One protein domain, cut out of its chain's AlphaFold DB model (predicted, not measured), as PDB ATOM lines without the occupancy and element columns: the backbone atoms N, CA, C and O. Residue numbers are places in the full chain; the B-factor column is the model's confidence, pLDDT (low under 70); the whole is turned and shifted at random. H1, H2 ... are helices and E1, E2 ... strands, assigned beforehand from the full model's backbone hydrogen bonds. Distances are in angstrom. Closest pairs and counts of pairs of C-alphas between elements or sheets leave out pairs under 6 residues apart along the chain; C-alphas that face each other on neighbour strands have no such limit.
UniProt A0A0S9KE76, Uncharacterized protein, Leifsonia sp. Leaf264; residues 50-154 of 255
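Overview. This is residues 50 to 154 of the 255 residues of an uncharacterized protein of Leifsonia sp. Leaf264 (UniProt A0A0S9KE76). A long, twisted sheet of four antiparallel strands makes a wall with two helices on one face: H1 lies lengthwise over E1 and E2, and H2 lies beside the strands, nearest to E4, its line set steeply to that of H1. The opposite face has no named helix on it. The 105 printed residues hold H1, E1, E2, E3, E4 and H2 in that order along the chain; the sheet's order is E1, E2, E3, E4, and the class is mixed, helices and strands. The whole is compact by its radius of gyration of the C-alphas, 13.8 A, yet elongated in outline, spanning 43 by 25 by 19 A.

Arrangement. Begin at H1, residues 50 to 63, which is on the sheet of E1, residues 74 to 83, E2, residues 91 to 99, E3, residues 105 to 114, and E4, residues 119 to 127. Its height over the sheet is 8.9 A. It lies over E2 and only just over E1, on which 3 of its C-alphas fall. It runs along the strands, at 21 degrees to E2 on the local plane. Look at Lys 53 and Thr 92, the closest C-alphas of H1 and E2, 6.3 A apart. The strands form a meander, each the antiparallel neighbour of the one before, in three hairpins. Between E1 and E2, find N 76 and O 97 within hydrogen-bond range at 2.9 A; E1 bends by 50 degrees at residue 78. Between E2 and E3, look at N 94 and O 111, 2.8 A. Between E3 and E4, look at N 112 and O 121, 3.0 A. The edge strands E1 and E4 are apart. H2, residues 136 to 150, is on the same face as H1, at a height over the sheet of 8.2 A, over none of the strands. H1 and H2 only just touch, with 3 pairs of C-alphas within 8 A, through residues 59 to 63 and 143 to 147 alone; the closest C-alphas, those of Phe 59 and Leu 147, are 7.0 A apart. They run opposite ways at a steep tilt of 44 degrees. In H1 and H2 every O i to N i+4 pair is within hydrogen-bond range.

Along the chain. Find C-alpha 50 at (-31.172, -60.621, -23.378); from there H1 runs 20.2 A to C-alpha 63. E1 begins at C-alpha 74, (-47.804, -42.666, -12.064), and is 26.1 A long. E2 measures 25.9 A, E3 27.5 A and E4 23.9 A. H2 runs 21.3 A to C-alpha 150 at (-28.156, -41.390, -19.759).

Size, cuts and confidence. The two C-alphas farthest apart, those of Ser 70 and Asp 87, are 44.0 A from each other. The printed part has no cut. The links E2 to E3 and E3 to E4 are tight, the other three are short, and no link is long. In this model the mean pLDDT of the printed part is 91.4; residues 50 to 51 are under 70.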
ATOM      1  N   ASP A  50     -30.672 -60.898 -24.734       58.94
ATOM      2  CA  ASP A  50     -31.172 -60.621 -23.378       58.94
ATOM      3  C   ASP A  50     -30.851 -59.175 -22.945       58.94
ATOM      4  O   ASP A  50     -31.593 -58.537 -22.204       58.94
ATOM      5  N   ALA A  51     -29.776 -58.621 -23.517       59.16
ATOM      6  CA  ALA A  51     -29.333 -57.247 -23.353       59.16
ATOM      7  C   ALA A  51     -30.409 -56.192 -23.675       59.16
ATOM      8  O   ALA A  51     -30.611 -55.302 -22.853       59.16
ATOM      9  N   SER A  52     -31.142 -56.295 -24.793       77.12
ATOM     10  CA  SER A  52     -32.097 -55.237 -25.176       77.12
ATOM     11  C   SER A  52     -33.329 -55.215 -24.270       77.12
ATOM     12  O   SER A  52     -33.857 -54.152 -23.949       77.12
ATOM     13  N   LYS A  53     -33.763 -56.387 -23.795       84.94
ATOM     14  CA  LYS A  53     -34.848 -56.504 -22.816       84.94
ATOM     15  C   LYS A  53     -34.411 -56.007 -21.439       84.94
ATOM     16  O   LYS A  53     -35.151 -55.255 -20.814       84.94
ATOM     17  N   GLY A  54     -33.212 -56.387 -20.992       89.00
ATOM     18  CA  GLY A  54     -32.665 -55.967 -19.700       89.00
ATOM     19  C   GLY A  54     -32.470 -54.451 -19.586       89.00
ATOM     20  O   GLY A  54     -32.761 -53.870 -18.542       89.00
ATOM     21  N   GLU A  55     -32.042 -53.787 -20.662       90.44
ATOM     22  CA  GLU A  55     -31.949 -52.321 -20.722       90.44
ATOM     23  C   GLU A  55     -33.321 -51.658 -20.548       90.44
ATOM     24  O   GLU A  55     -33.472 -50.744 -19.735       90.44
ATOM     25  N   VAL A  56     -34.345 -52.154 -21.248       93.19
ATOM     26  CA  VAL A  56     -35.711 -51.625 -21.131       93.19
ATOM     27  C   VAL A  56     -36.324 -51.926 -19.763       93.19
ATOM     28  O   VAL A  56     -37.018 -51.076 -19.210       93.19
ATOM     29  N   GLU A  57     -36.031 -53.077 -19.158       94.56
ATOM     30  CA  GLU A  57     -36.421 -53.377 -17.774       94.56
ATOM     31  C   GLU A  57     -35.766 -52.407 -16.779       94.56
ATOM     32  O   GLU A  57     -36.434 -51.914 -15.864       94.56
ATOM     33  N   ALA A  58     -34.489 -52.066 -16.978       94.12
ATOM     34  CA  ALA A  58     -33.793 -51.076 -16.161       94.12
ATOM     35  C   ALA A  58     -34.395 -49.671 -16.329       94.12
ATOM     36  O   ALA A  58     -34.597 -48.968 -15.337       94.12
ATOM     37  N   PHE A  59     -34.737 -49.272 -17.557       95.25
ATOM     38  CA  PHE A  59     -35.489 -48.043 -17.816       95.25
ATOM     39  C   PHE A  59     -36.841 -48.054 -17.092       95.25
ATOM     40  O   PHE A  59     -37.159 -47.127 -16.342       95.25
ATOM     41  N   ALA A  60     -37.618 -49.124 -17.270       95.94
ATOM     42  CA  ALA A  60     -38.954 -49.262 -16.713       95.94
ATOM     43  C   ALA A  60     -38.931 -49.178 -15.179       95.94
ATOM     44  O   ALA A  60     -39.739 -48.458 -14.592       95.94
ATOM     45  N   ALA A  61     -37.956 -49.811 -14.523       95.88
ATOM     46  CA  ALA A  61     -37.771 -49.728 -13.076       95.88
ATOM     47  C   ALA A  61     -37.471 -48.301 -12.578       95.88
ATOM     48  O   ALA A  61     -37.829 -47.953 -11.453       95.88
ATOM     49  N   ARG A  62     -36.816 -47.468 -13.398       96.00
ATOM     50  CA  ARG A  62     -36.456 -46.081 -13.052       96.00
ATOM     51  C   ARG A  62     -37.558 -45.068 -13.334       96.00
ATOM     52  O   ARG A  62     -37.497 -43.964 -12.789       96.00
ATOM     53  N   ILE A  63     -38.510 -45.392 -14.206       95.44
ATOM     54  CA  ILE A  63     -39.597 -44.479 -14.576       95.44
ATOM     55  C   ILE A  63     -40.925 -44.828 -13.895       95.44
ATOM     56  O   ILE A  63     -41.705 -43.927 -13.595       95.44
ATOM     57  N   SER A  64     -41.158 -46.109 -13.602       94.00
ATOM     58  CA  SER A  64     -42.406 -46.580 -12.992       94.00
ATOM     59  C   SER A  64     -42.571 -46.091 -11.557       94.00
ATOM     60  O   SER A  64     -41.589 -45.887 -10.843       94.00
ATOM     61  N   ASN A  65     -43.823 -45.926 -11.119       88.75
ATOM     62  CA  ASN A  65     -44.195 -45.470  -9.769       88.75
ATOM     63  C   ASN A  65     -43.634 -44.098  -9.339       88.75
ATOM     64  O   ASN A  65     -43.734 -43.725  -8.168       88.75
ATOM     65  N   ARG A  66     -43.056 -43.324 -10.263       93.50
ATOM     66  CA  ARG A  66     -42.714 -41.919 -10.027       93.50
ATOM     67  C   ARG A  66     -43.945 -41.050 -10.292       93.50
ATOM     68  O   ARG A  66     -44.624 -41.301 -11.284       93.50
ATOM     69  N   PRO A  67     -44.233 -40.055  -9.436       95.69
ATOM     70  CA  PRO A  67     -45.301 -39.106  -9.698       95.69
ATOM     71  C   PRO A  67     -44.883 -38.126 -10.800       95.69
ATOM     72  O   PRO A  67     -43.746 -37.646 -10.811       95.69
ATOM     73  N   PHE A  68     -45.818 -37.814 -11.687       96.00
ATOM     74  CA  PHE A  68     -45.678 -36.868 -12.785       96.00
ATOM     75  C   PHE A  68     -46.924 -35.982 -12.872       96.00
ATOM     76  O   PHE A  68     -48.056 -36.442 -12.718       96.00
ATOM     77  N   GLY A  69     -46.712 -34.712 -13.192       92.62
ATOM     78  CA  GLY A  69     -47.760 -33.708 -13.270       92.62
ATOM     79  C   GLY A  69     -48.267 -33.266 -11.898       92.62
ATOM     80  O   GLY A  69     -47.934 -33.821 -10.850       92.62
ATOM     81  N   SER A  70     -49.116 -32.243 -11.924       90.44
ATOM     82  CA  SER A  70     -49.631 -31.588 -10.715       90.44
ATOM     83  C   SER A  70     -50.506 -32.481  -9.832       90.44
ATOM     84  O   SER A  70     -50.510 -32.291  -8.615       90.44
ATOM     85  N   ASP A  71     -51.162 -33.489 -10.411       91.50
ATOM     86  CA  ASP A  71     -52.027 -34.420  -9.675       91.50
ATOM     87  C   ASP A  71     -51.330 -35.741  -9.316       91.50
ATOM     88  O   ASP A  71     -51.965 -36.645  -8.786       91.50
ATOM     89  N   GLY A  72     -50.019 -35.868  -9.561       94.31
ATOM     90  CA  GLY A  72     -49.226 -37.003  -9.080       94.31
ATOM     91  C   GLY A  72     -49.521 -38.338  -9.766       94.31
ATOM     92  O   GLY A  72     -49.471 -39.380  -9.111       94.31
ATOM     93  N   PHE A  73     -49.795 -38.319 -11.070       96.88
ATOM     94  CA  PHE A  73     -49.993 -39.529 -11.868       96.88
ATOM     95  C   PHE A  73     -48.741 -40.404 -11.871       96.88
ATOM     96  O   PHE A  73     -47.620 -39.893 -11.901       96.88
ATOM     97  N   THR A  74     -48.910 -41.717 -11.926       97.69
ATOM     98  CA  THR A  74     -47.804 -42.666 -12.064       97.69
ATOM     99  C   THR A  74     -47.937 -43.483 -13.341       97.69
ATOM    100  O   THR A  74     -48.963 -43.463 -14.022       97.69
ATOM    101  N   VAL A  75     -46.869 -44.202 -13.685       97.00
ATOM    102  CA  VAL A  75     -46.901 -45.207 -14.746       97.00
ATOM    103  C   VAL A  75     -46.568 -46.581 -14.192       97.00
ATOM    104  O   VAL A  75     -45.634 -46.722 -13.396       97.00
ATOM    105  N   ASP A  76     -47.319 -47.573 -14.656       94.31
ATOM    106  CA  ASP A  76     -47.104 -48.989 -14.391       94.31
ATOM    107  C   ASP A  76     -46.718 -49.727 -15.669       94.31
ATOM    108  O   ASP A  76     -47.132 -49.370 -16.774       94.31
ATOM    109  N   ILE A  77     -45.946 -50.797 -15.498       94.88
ATOM    110  CA  ILE A  77     -45.551 -51.692 -16.584       94.88
ATOM    111  C   ILE A  77     -46.734 -52.605 -16.915       94.88
ATOM    112  O   ILE A  77     -47.185 -53.361 -16.057       94.88
ATOM    113  N   ASP A  78     -47.187 -52.563 -18.165       94.38
ATOM    114  CA  ASP A  78     -48.124 -53.545 -18.721       94.38
ATOM    115  C   ASP A  78     -47.352 -54.685 -19.399       94.38
ATOM    116  O   ASP A  78     -47.614 -55.866 -19.169       94.38
ATOM    117  N   GLY A  79     -46.306 -54.340 -20.159       93.00
ATOM    118  CA  GLY A  79     -45.486 -55.334 -20.835       93.00
ATOM    119  C   GLY A  79     -44.178 -54.813 -21.417       93.00
ATOM    120  O   GLY A  79     -44.031 -53.633 -21.734       93.00
ATOM    121  N   ILE A  80     -43.216 -55.729 -21.551       94.31
ATOM    122  CA  ILE A  80     -41.934 -55.506 -22.224       94.31
ATOM    123  C   ILE A  80     -41.720 -56.655 -23.207       94.31
ATOM    124  O   ILE A  80     -41.503 -57.804 -22.800       94.31
ATOM    125  N   TYR A  81     -41.798 -56.346 -24.498       90.50
ATOM    126  CA  TYR A  81     -41.861 -57.331 -25.571       90.50
ATOM    127  C   TYR A  81     -40.734 -57.108 -26.581       90.50
ATOM    128  O   TYR A  81     -40.804 -56.182 -27.393       90.50
ATOM    129  N   PRO A  82     -39.688 -57.947 -26.575       89.62
ATOM    130  CA  PRO A  82     -38.720 -57.941 -27.656       89.62
ATOM    131  C   PRO A  82     -39.368 -58.460 -28.942       89.62
ATOM    132  O   PRO A  82     -40.035 -59.497 -28.942       89.62
ATOM    133  N   TRP A  83     -39.147 -57.765 -30.051       84.06
ATOM    134  CA  TRP A  83     -39.641 -58.151 -31.366       84.06
ATOM    135  C   TRP A  83     -38.666 -57.709 -32.467       84.06
ATOM    136  O   TRP A  83     -37.769 -56.903 -32.241       84.06
ATOM    137  N   ARG A  84     -38.811 -58.268 -33.670       82.38
ATOM    138  CA  ARG A  84     -38.064 -57.851 -34.867       82.38
ATOM    139  C   ARG A  84     -38.933 -58.005 -36.107       82.38
ATOM    140  O   ARG A  84     -39.749 -58.929 -36.171       82.38
ATOM    141  N   SER A  85     -38.739 -57.143 -37.099       73.44
ATOM    142  CA  SER A  85     -39.390 -57.271 -38.407       73.44
ATOM    143  C   SER A  85     -38.461 -57.985 -39.387       73.44
ATOM    144  O   SER A  85     -37.462 -57.414 -39.820       73.44
ATOM    145  N   GLY A  86     -38.771 -59.236 -39.740       80.50
ATOM    146  CA  GLY A  86     -37.954 -60.026 -40.668       80.50
ATOM    147  C   GLY A  86     -36.497 -60.162 -40.205       80.50
ATOM    148  O   GLY A  86     -36.244 -60.599 -39.082       80.50
ATOM    149  N   ASP A  87     -35.567 -59.766 -41.077       77.94
ATOM    150  CA  ASP A  87     -34.119 -59.745 -40.818       77.94
ATOM    151  C   ASP A  87     -33.627 -58.400 -40.241       77.94
ATOM    152  O   ASP A  87     -32.425 -58.146 -40.199       77.94
ATOM    153  N   GLY A  88     -34.548 -57.520 -39.836       73.31
ATOM    154  CA  GLY A  88     -34.236 -56.230 -39.224       73.31
ATOM    155  C   GLY A  88     -33.652 -56.340 -37.808       73.31
ATOM    156  O   GLY A  88     -33.639 -57.433 -37.221       73.31
ATOM    157  N   PRO A  89     -33.186 -55.205 -37.251       79.69
ATOM    158  CA  PRO A  89     -32.636 -55.145 -35.903       79.69
ATOM    159  C   PRO A  89     -33.667 -55.591 -34.862       79.69
ATOM    160  O   PRO A  89     -34.883 -55.542 -35.084       79.69
ATOM    161  N   TRP A  90     -33.175 -56.030 -33.704       84.25
ATOM    162  CA  TRP A  90     -34.051 -56.275 -32.564       84.25
ATOM    163  C   TRP A  90     -34.532 -54.955 -31.973       84.25
ATOM    164  O   TRP A  90     -33.743 -54.067 -31.660       84.25
ATOM    165  N   SER A  91     -35.831 -54.880 -31.734       89.88
ATOM    166  CA  SER A  91     -36.460 -53.808 -30.981       89.88
ATOM    167  C   SER A  91     -37.110 -54.368 -29.723       89.88
ATOM    168  O   SER A  91     -37.451 -55.548 -29.650       89.88
ATOM    169  N   THR A  92     -37.315 -53.516 -28.727       93.88
ATOM    170  CA  THR A  92     -38.091 -53.877 -27.540       93.88
ATOM    171  C   THR A  92     -39.212 -52.878 -27.352       93.88
ATOM    172  O   THR A  92     -38.975 -51.683 -27.203       93.88
ATOM    173  N   GLU A  93     -40.445 -53.369 -27.371       94.38
ATOM    174  CA  GLU A  93     -41.607 -52.572 -27.019       94.38
ATOM    175  C   GLU A  93     -41.756 -52.514 -25.498       94.38
ATOM    176  O   GLU A  93     -41.668 -53.535 -24.819       94.38
ATOM    177  N   PHE A  94     -42.002 -51.321 -24.971       95.62
ATOM    178  CA  PHE A  94     -42.415 -51.065 -23.602       95.62
ATOM    179  C   PHE A  94     -43.817 -50.463 -23.622       95.62
ATOM    180  O   PHE A  94     -44.006 -49.348 -24.114       95.62
ATOM    181  N   SER A  95     -44.773 -51.194 -23.062       96.06
ATOM    182  CA  SER A  95     -46.161 -50.771 -22.915       96.06
ATOM    183  C   SER A  95     -46.494 -50.592 -21.437       96.06
ATOM    184  O   SER A  95     -46.039 -51.360 -20.580       96.06
ATOM    185  N   GLY A  96     -47.277 -49.563 -21.128       96.12
ATOM    186  CA  GLY A  96     -47.641 -49.245 -19.756       96.12
ATOM    187  C   GLY A  96     -48.967 -48.517 -19.611       96.12
ATOM    188  O   GLY A  96     -49.536 -47.997 -20.573       96.12
ATOM    189  N   ILE A  97     -49.444 -48.495 -18.369       97.75
ATOM    190  CA  ILE A  97     -50.703 -47.877 -17.952       97.75
ATOM    191  C   ILE A  97     -50.393 -46.609 -17.167       97.75
ATOM    192  O   ILE A  97     -49.534 -46.620 -16.284       97.75
ATOM    193  N   VAL A  98     -51.101 -45.527 -17.476       97.56
ATOM    194  CA  VAL A  98     -51.076 -44.294 -16.684       97.56
ATOM    195  C   VAL A  98     -52.116 -44.419 -15.581       97.56
ATOM    196  O   VAL A  98     -53.262 -44.785 -15.855       97.56
ATOM    197  N   ARG A  99     -51.726 -44.119 -14.342       97.81
ATOM    198  CA  ARG A  99     -52.621 -44.127 -13.187       97.81
ATOM    199  C   ARG A  99     -52.743 -42.755 -12.555       97.81
ATOM    200  O   ARG A  99     -51.753 -42.034 -12.478       97.81
ATOM    201  N   ASP A 100     -53.935 -42.420 -12.080       96.88
ATOM    202  CA  ASP A 100     -54.149 -41.237 -11.247       96.88
ATOM    203  C   ASP A 100     -53.600 -41.435  -9.815       96.88
ATOM    204  O   ASP A 100     -53.091 -42.503  -9.457       96.88
ATOM    205  N   ALA A 101     -53.723 -40.415  -8.958       93.94
ATOM    206  CA  ALA A 101     -53.298 -40.504  -7.556       93.94
ATOM    207  C   ALA A 101     -54.073 -41.548  -6.725       93.94
ATOM    208  O   ALA A 101     -53.594 -41.976  -5.672       93.94
ATOM    209  N   GLY A 102     -55.273 -41.935  -7.166       94.50
ATOM    210  CA  GLY A 102     -56.083 -42.992  -6.562       94.50
ATOM    211  C   GLY A 102     -55.670 -44.402  -6.998       94.50
ATOM    212  O   GLY A 102     -56.113 -45.379  -6.391       94.50
ATOM    213  N   GLY A 103     -54.805 -44.518  -8.010       95.19
ATOM    214  CA  GLY A 103     -54.397 -45.776  -8.625       95.19
ATOM    215  C   GLY A 103     -55.347 -46.269  -9.723       95.19
ATOM    216  O   GLY A 103     -55.170 -47.390 -10.212       95.19
ATOM    217  N   GLU A 104     -56.339 -45.476 -10.125       96.62
ATOM    218  CA  GLU A 104     -57.235 -45.791 -11.239       96.62
ATOM    219  C   GLU A 104     -56.491 -45.657 -12.572       96.62
ATOM    220  O   GLU A 104     -55.656 -44.774 -12.737       96.62
ATOM    221  N   ALA A 105     -56.751 -46.569 -13.513       97.25
ATOM    222  CA  ALA A 105     -56.154 -46.516 -14.844       97.25
ATOM    223  C   ALA A 105     -56.886 -45.474 -15.699       97.25
ATOM    224  O   ALA A 105     -58.086 -45.605 -15.911       97.25
ATOM    225  N   VAL A 106     -56.148 -44.485 -16.198       97.31
ATOM    226  CA  VAL A 106     -56.686 -43.284 -16.873       97.31
ATOM    227  C   VAL A 106     -55.981 -42.992 -18.198       97.31
ATOM    228  O   VAL A 106     -56.067 -41.901 -18.758       97.31
ATOM    229  N   GLY A 107     -55.190 -43.944 -18.683       96.00
ATOM    230  CA  GLY A 107     -54.412 -43.779 -19.899       96.00
ATOM    231  C   GLY A 107     -53.447 -44.926 -20.146       96.00
ATOM    232  O   GLY A 107     -53.314 -45.855 -19.347       96.00
ATOM    233  N   SER A 108     -52.743 -44.848 -21.267       96.94
ATOM    234  CA  SER A 108     -51.756 -45.843 -21.673       96.94
ATOM    235  C   SER A 108     -50.677 -45.226 -22.548       96.94
ATOM    236  O   SER A 108     -50.832 -44.143 -23.116       96.94
ATOM    237  N   PHE A 109     -49.549 -45.913 -22.662       95.50
ATOM    238  CA  PHE A 109     -48.485 -45.505 -23.563       95.50
ATOM    239  C   PHE A 109     -47.723 -46.712 -24.092       95.50
ATOM    240  O   PHE A 109     -47.668 -47.764 -23.457       95.50
ATOM    241  N   THR A 110     -47.079 -46.509 -25.238       95.62
ATOM    242  CA  THR A 110     -46.192 -47.497 -25.848       95.62
ATOM    243  C   THR A 110     -44.943 -46.809 -26.387       95.62
ATOM    244  O   THR A 110     -45.014 -45.719 -26.972       95.62
ATOM    245  N   ARG A 111     -43.787 -47.436 -26.177       95.88
ATOM    246  CA  ARG A 111     -42.475 -47.015 -26.678       95.88
ATOM    247  C   ARG A 111     -41.787 -48.183 -27.366       95.88
ATOM    248  O   ARG A 111     -41.863 -49.292 -26.856       95.88
ATOM    249  N   THR A 112     -41.076 -47.934 -28.458       94.75
ATOM    250  CA  THR A 112     -40.193 -48.940 -29.068       94.75
ATOM    251  C   THR A 112     -38.756 -48.484 -28.930       94.75
ATOM    252  O   THR A 112     -38.388 -47.432 -29.437       94.75
ATOM    253  N   PHE A 113     -37.946 -49.283 -28.252       94.44
ATOM    254  CA  PHE A 113     -36.514 -49.079 -28.122       94.44
ATOM    255  C   PHE A 113     -35.807 -49.817 -29.249       94.44
ATOM    256  O   PHE A 113     -35.910 -51.043 -29.344       94.44
ATOM    257  N   ASP A 114     -35.080 -49.076 -30.074       88.75
ATOM    258  CA  ASP A 114     -34.161 -49.626 -31.058       88.75
ATOM    259  C   ASP A 114     -32.729 -49.375 -30.574       88.75
ATOM    260  O   ASP A 114     -32.191 -48.269 -30.683       88.75
ATOM    261  N   GLY A 115     -32.142 -50.405 -29.957       73.31
ATOM    262  CA  GLY A 115     -30.797 -50.332 -29.386       73.31
ATOM    263  C   GLY A 115     -29.693 -50.265 -30.441       73.31
ATOM    264  O   GLY A 115     -28.643 -49.688 -30.180       73.31
ATOM    265  N   GLU A 116     -29.925 -50.798 -31.645       76.94
ATOM    266  CA  GLU A 116     -28.932 -50.766 -32.726       76.94
ATOM    267  C   GLU A 116     -28.907 -49.403 -33.422       76.94
ATOM    268  O   GLU A 116     -27.835 -48.886 -33.739       76.94
ATOM    269  N   LEU A 117     -30.077 -48.786 -33.609       77.38
ATOM    270  CA  LEU A 117     -30.197 -47.433 -34.153       77.38
ATOM    271  C   LEU A 117     -29.968 -46.347 -33.095       77.38
ATOM    272  O   LEU A 117     -29.838 -45.172 -33.437       77.38
ATOM    273  N   GLY A 118     -29.941 -46.717 -31.813       88.44
ATOM    274  CA  GLY A 118     -29.825 -45.773 -30.708       88.44
ATOM    275  C   GLY A 118     -30.996 -44.794 -30.673       88.44
ATOM    276  O   GLY A 118     -30.795 -43.615 -30.369       88.44
ATOM    277  N   THR A 119     -32.211 -45.255 -30.994       92.94
ATOM    278  CA  THR A 119     -33.424 -44.422 -30.987       92.94
ATOM    279  C   THR A 119     -34.545 -45.022 -30.146       92.94
ATOM    280  O   THR A 119     -34.626 -46.236 -29.964       92.94
ATOM    281  N   VAL A 120     -35.431 -44.163 -29.638       95.56
ATOM    282  CA  VAL A 120     -36.677 -44.585 -28.985       95.56
ATOM    283  C   VAL A 120     -37.866 -43.973 -29.715       95.56
ATOM    284  O   VAL A 120     -38.014 -42.754 -29.758       95.56
ATOM    285  N   ALA A 121     -38.737 -44.804 -30.277       94.44
ATOM    286  CA  ALA A 121     -39.977 -44.352 -30.887       94.44
ATOM    287  C   ALA A 121     -41.062 -44.152 -29.820       94.44
ATOM    288  O   ALA A 121     -41.376 -45.051 -29.035       94.44
ATOM    289  N   HIS A 122     -41.656 -42.964 -29.795       94.69
ATOM    290  CA  HIS A 122     -42.862 -42.647 -29.043       94.69
ATOM    291  C   HIS A 122     -44.084 -43.010 -29.886       94.69
ATOM    292  O   HIS A 122     -44.562 -42.184 -30.664       94.69
ATOM    293  N   ASN A 123     -44.561 -44.251 -29.733       91.12
ATOM    294  CA  ASN A 123     -45.631 -44.811 -30.564       91.12
ATOM    295  C   ASN A 123     -47.020 -44.325 -30.147       91.12
ATOM    296  O   ASN A 123     -47.840 -44.009 -30.996       91.12
ATOM    297  N   ASN A 124     -47.291 -44.301 -28.840       90.25
ATOM    298  CA  ASN A 124     -48.587 -43.891 -28.306       90.25
ATOM    299  C   ASN A 124     -48.437 -43.258 -26.922       90.25
ATOM    300  O   ASN A 124     -47.639 -43.720 -26.103       90.25
ATOM    301  N   LEU A 125     -49.222 -42.226 -26.643       91.50
ATOM    302  CA  LEU A 125     -49.458 -41.716 -25.300       91.50
ATOM    303  C   LEU A 125     -50.879 -41.164 -25.260       91.50
ATOM    304  O   LEU A 125     -51.153 -40.123 -25.850       91.50
ATOM    305  N   TYR A 126     -51.744 -41.861 -24.543       91.31
ATOM    306  CA  TYR A 126     -53.145 -41.519 -24.389       91.31
ATOM    307  C   TYR A 126     -53.469 -41.302 -22.912       91.31
ATOM    308  O   TYR A 126     -52.983 -42.031 -22.044       91.31
ATOM    309  N   ILE A 127     -54.289 -40.290 -22.647       90.94
ATOM    310  CA  ILE A 127     -54.825 -39.953 -21.330       90.94
ATOM    311  C   ILE A 127     -56.291 -39.594 -21.547       90.94
ATOM    312  O   ILE A 127     -56.592 -38.801 -22.447       90.94
ATOM    313  N   ASP A 128     -57.172 -40.149 -20.726       93.00
ATOM    314  CA  ASP A 128     -58.595 -39.827 -20.741       93.00
ATOM    315  C   ASP A 128     -58.817 -38.315 -20.594       93.00
ATOM    316  O   ASP A 128     -58.104 -37.639 -19.850       93.00
ATOM    317  N   GLU A 129     -59.800 -37.777 -21.322       91.38
ATOM    318  CA  GLU A 129     -60.017 -36.327 -21.469       91.38
ATOM    319  C   GLU A 129     -60.136 -35.594 -20.124       91.38
ATOM    320  O   GLU A 129     -59.562 -34.514 -19.961       91.38
ATOM    321  N   ASP A 130     -60.791 -36.214 -19.137       94.00
ATOM    322  CA  ASP A 130     -60.978 -35.670 -17.785       94.00
ATOM    323  C   ASP A 130     -59.662 -35.505 -16.996       94.00
ATOM    324  O   ASP A 130     -59.620 -34.787 -15.997       94.00
ATOM    325  N   PHE A 131     -58.578 -36.137 -17.457       92.69
ATOM    326  CA  PHE A 131     -57.259 -36.156 -16.820       92.69
ATOM    327  C   PHE A 131     -56.175 -35.446 -17.652       92.69
ATOM    328  O   PHE A 131     -54.985 -35.482 -17.317       92.69
ATOM    329  N   GLN A 132     -56.557 -34.777 -18.744       90.12
ATOM    330  CA  GLN A 132     -55.640 -33.990 -19.569       90.12
ATOM    331  C   GLN A 132     -55.363 -32.599 -18.973       90.12
ATOM    332  O   GLN A 132     -56.068 -32.095 -18.105       90.12
ATOM    333  N   GLY A 133     -54.298 -31.939 -19.444       87.25
ATOM    334  CA  GLY A 133     -53.943 -30.580 -19.001       87.25
ATOM    335  C   GLY A 133     -53.266 -30.492 -17.625       87.25
ATOM    336  O   GLY A 133     -52.977 -29.395 -17.157       87.25
ATOM    337  N   THR A 134     -52.939 -31.627 -17.012       91.44
ATOM    338  CA  THR A 134     -52.368 -31.738 -15.655       91.44
ATOM    339  C   THR A 134     -50.843 -31.603 -15.600       91.44
ATOM    340  O   THR A 134     -50.244 -31.587 -14.522       91.44
ATOM    341  N   GLY A 135     -50.194 -31.523 -16.765       91.56
ATOM    342  CA  GLY A 135     -48.734 -31.512 -16.911       91.56
ATOM    343  C   GLY A 135     -48.091 -32.901 -16.984       91.56
ATOM    344  O   GLY A 135     -46.900 -32.981 -17.281       91.56
ATOM    345  N   PHE A 136     -48.861 -33.986 -16.805       94.12
ATOM    346  CA  PHE A 136     -48.348 -35.363 -16.818       94.12
ATOM    347  C   PHE A 136     -47.460 -35.661 -18.031       94.12
ATOM    348  O   PHE A 136     -46.295 -36.012 -17.870       94.12
ATOM    349  N   ALA A 137     -47.981 -35.482 -19.251       91.44
ATOM    350  CA  ALA A 137     -47.249 -35.823 -20.470       91.44
ATOM    351  C   ALA A 137     -45.939 -35.029 -20.601       91.44
ATOM    352  O   ALA A 137     -44.951 -35.548 -21.117       91.44
ATOM    353  N   THR A 138     -45.909 -33.780 -20.133       90.62
ATOM    354  CA  THR A 138     -44.699 -32.954 -20.150       90.62
ATOM    355  C   THR A 138     -43.642 -33.514 -19.206       90.62
ATOM    356  O   THR A 138     -42.514 -33.742 -19.635       90.62
ATOM    357  N   GLU A 139     -44.000 -33.777 -17.949       94.94
ATOM    358  CA  GLU A 139     -43.052 -34.263 -16.940       94.94
ATOM    359  C   GLU A 139     -42.613 -35.709 -17.193       94.94
ATOM    360  O   GLU A 139     -41.424 -36.016 -17.094       94.94
ATOM    361  N   PHE A 140     -43.541 -36.581 -17.594       95.94
ATOM    362  CA  PHE A 140     -43.249 -37.969 -17.942       95.94
ATOM    363  C   PHE A 140     -42.263 -38.059 -19.109       95.94
ATOM    364  O   PHE A 140     -41.243 -38.742 -19.009       95.94
ATOM    365  N   ASN A 141     -42.518 -37.334 -20.206       95.06
ATOM    366  CA  ASN A 141     -41.610 -37.358 -21.351       95.06
ATOM    367  C   ASN A 141     -40.270 -36.679 -21.031       95.06
ATOM    368  O   ASN A 141     -39.245 -37.168 -21.488       95.06
ATOM    369  N   ALA A 142     -40.241 -35.610 -20.225       94.19
ATOM    370  CA  ALA A 142     -38.985 -34.988 -19.799       94.19
ATOM    371  C   ALA A 142     -38.098 -35.973 -19.019       94.19
ATOM    372  O   ALA A 142     -36.936 -36.163 -19.374       94.19
ATOM    373  N   ALA A 143     -38.666 -36.669 -18.029       96.00
ATOM    374  CA  ALA A 143     -37.948 -37.700 -17.288       96.00
ATOM    375  C   ALA A 143     -37.521 -38.871 -18.189       96.00
ATOM    376  O   ALA A 143     -36.424 -39.399 -18.028       96.00
ATOM    377  N   ALA A 144     -38.358 -39.268 -19.150       96.38
ATOM    378  CA  ALA A 144     -38.003 -40.296 -20.122       96.38
ATOM    379  C   ALA A 144     -36.801 -39.872 -20.982       96.38
ATOM    380  O   ALA A 144     -35.862 -40.646 -21.131       96.38
ATOM    381  N   PHE A 145     -36.785 -38.634 -21.485       95.75
ATOM    382  CA  PHE A 145     -35.687 -38.092 -22.289       95.75
ATOM    383  C   PHE A 145     -34.356 -38.062 -21.538       95.75
ATOM    384  O   PHE A 145     -33.336 -38.437 -22.110       95.75
ATOM    385  N   GLU A 146     -34.367 -37.659 -20.265       95.06
ATOM    386  CA  GLU A 146     -33.176 -37.703 -19.408       95.06
ATOM    387  C   GLU A 146     -32.633 -39.131 -19.297       95.06
ATOM    388  O   GLU A 146     -31.452 -39.373 -19.536       95.06
ATOM    389  N   LEU A 147     -33.512 -40.097 -19.018       95.75
ATOM    390  CA  LEU A 147     -33.137 -41.505 -18.909       95.75
ATOM    391  C   LEU A 147     -32.617 -42.077 -20.234       95.75
ATOM    392  O   LEU A 147     -31.640 -42.820 -20.225       95.75
ATOM    393  N   TYR A 148     -33.230 -41.727 -21.368       95.19
ATOM    394  CA  TYR A 148     -32.767 -42.166 -22.684       95.19
ATOM    395  C   TYR A 148     -31.348 -41.673 -22.971       95.19
ATOM    396  O   TYR A 148     -30.498 -42.470 -23.369       95.19
ATOM    397  N   ALA A 149     -31.077 -40.391 -22.718       94.44
ATOM    398  CA  ALA A 149     -29.751 -39.813 -22.906       94.44
ATOM    399  C   ALA A 149     -28.707 -40.464 -21.979       94.44
ATOM    400  O   ALA A 149     -27.626 -40.833 -22.428       94.44
ATOM    401  N   GLU A 150     -29.038 -40.685 -20.702       94.06
ATOM    402  CA  GLU A 150     -28.156 -41.390 -19.759       94.06
ATOM    403  C   GLU A 150     -27.840 -42.830 -20.185       94.06
ATOM    404  O   GLU A 150     -26.751 -43.335 -19.910       94.06
ATOM    405  N   MET A 151     -28.790 -43.496 -20.842       91.56
ATOM    406  CA  MET A 151     -28.636 -44.854 -21.369       91.56
ATOM    407  C   MET A 151     -27.931 -44.898 -22.732       91.56
ATOM    408  O   MET A 151     -27.699 -45.982 -23.257       91.56
ATOM    409  N   GLY A 152     -27.560 -43.746 -23.300       92.44
ATOM    410  CA  GLY A 152     -26.809 -43.657 -24.553       92.44
ATOM    411  C   GLY A 152     -27.660 -43.657 -25.824       92.44
ATOM    412  O   GLY A 152     -27.099 -43.703 -26.920       92.44
ATOM    413  N   TYR A 153     -28.990 -43.568 -25.715       93.88
ATOM    414  CA  TYR A 153     -29.824 -43.276 -26.880       93.88
ATOM    415  C   TYR A 153     -29.498 -41.877 -27.407       93.88
ATOM    416  O   TYR A 153     -29.138 -40.973 -26.658       93.88
ATOM    417  N   THR A 154     -29.630 -41.693 -28.717       95.12
ATOM    418  CA  THR A 154     -29.216 -40.475 -29.429       95.12
ATOM    419  C   THR A 154     -30.395 -39.640 -29.910       95.12
ATOM    420  O   THR A 154     -30.258 -38.432 -30.121       95.12
TER     421      THR A 154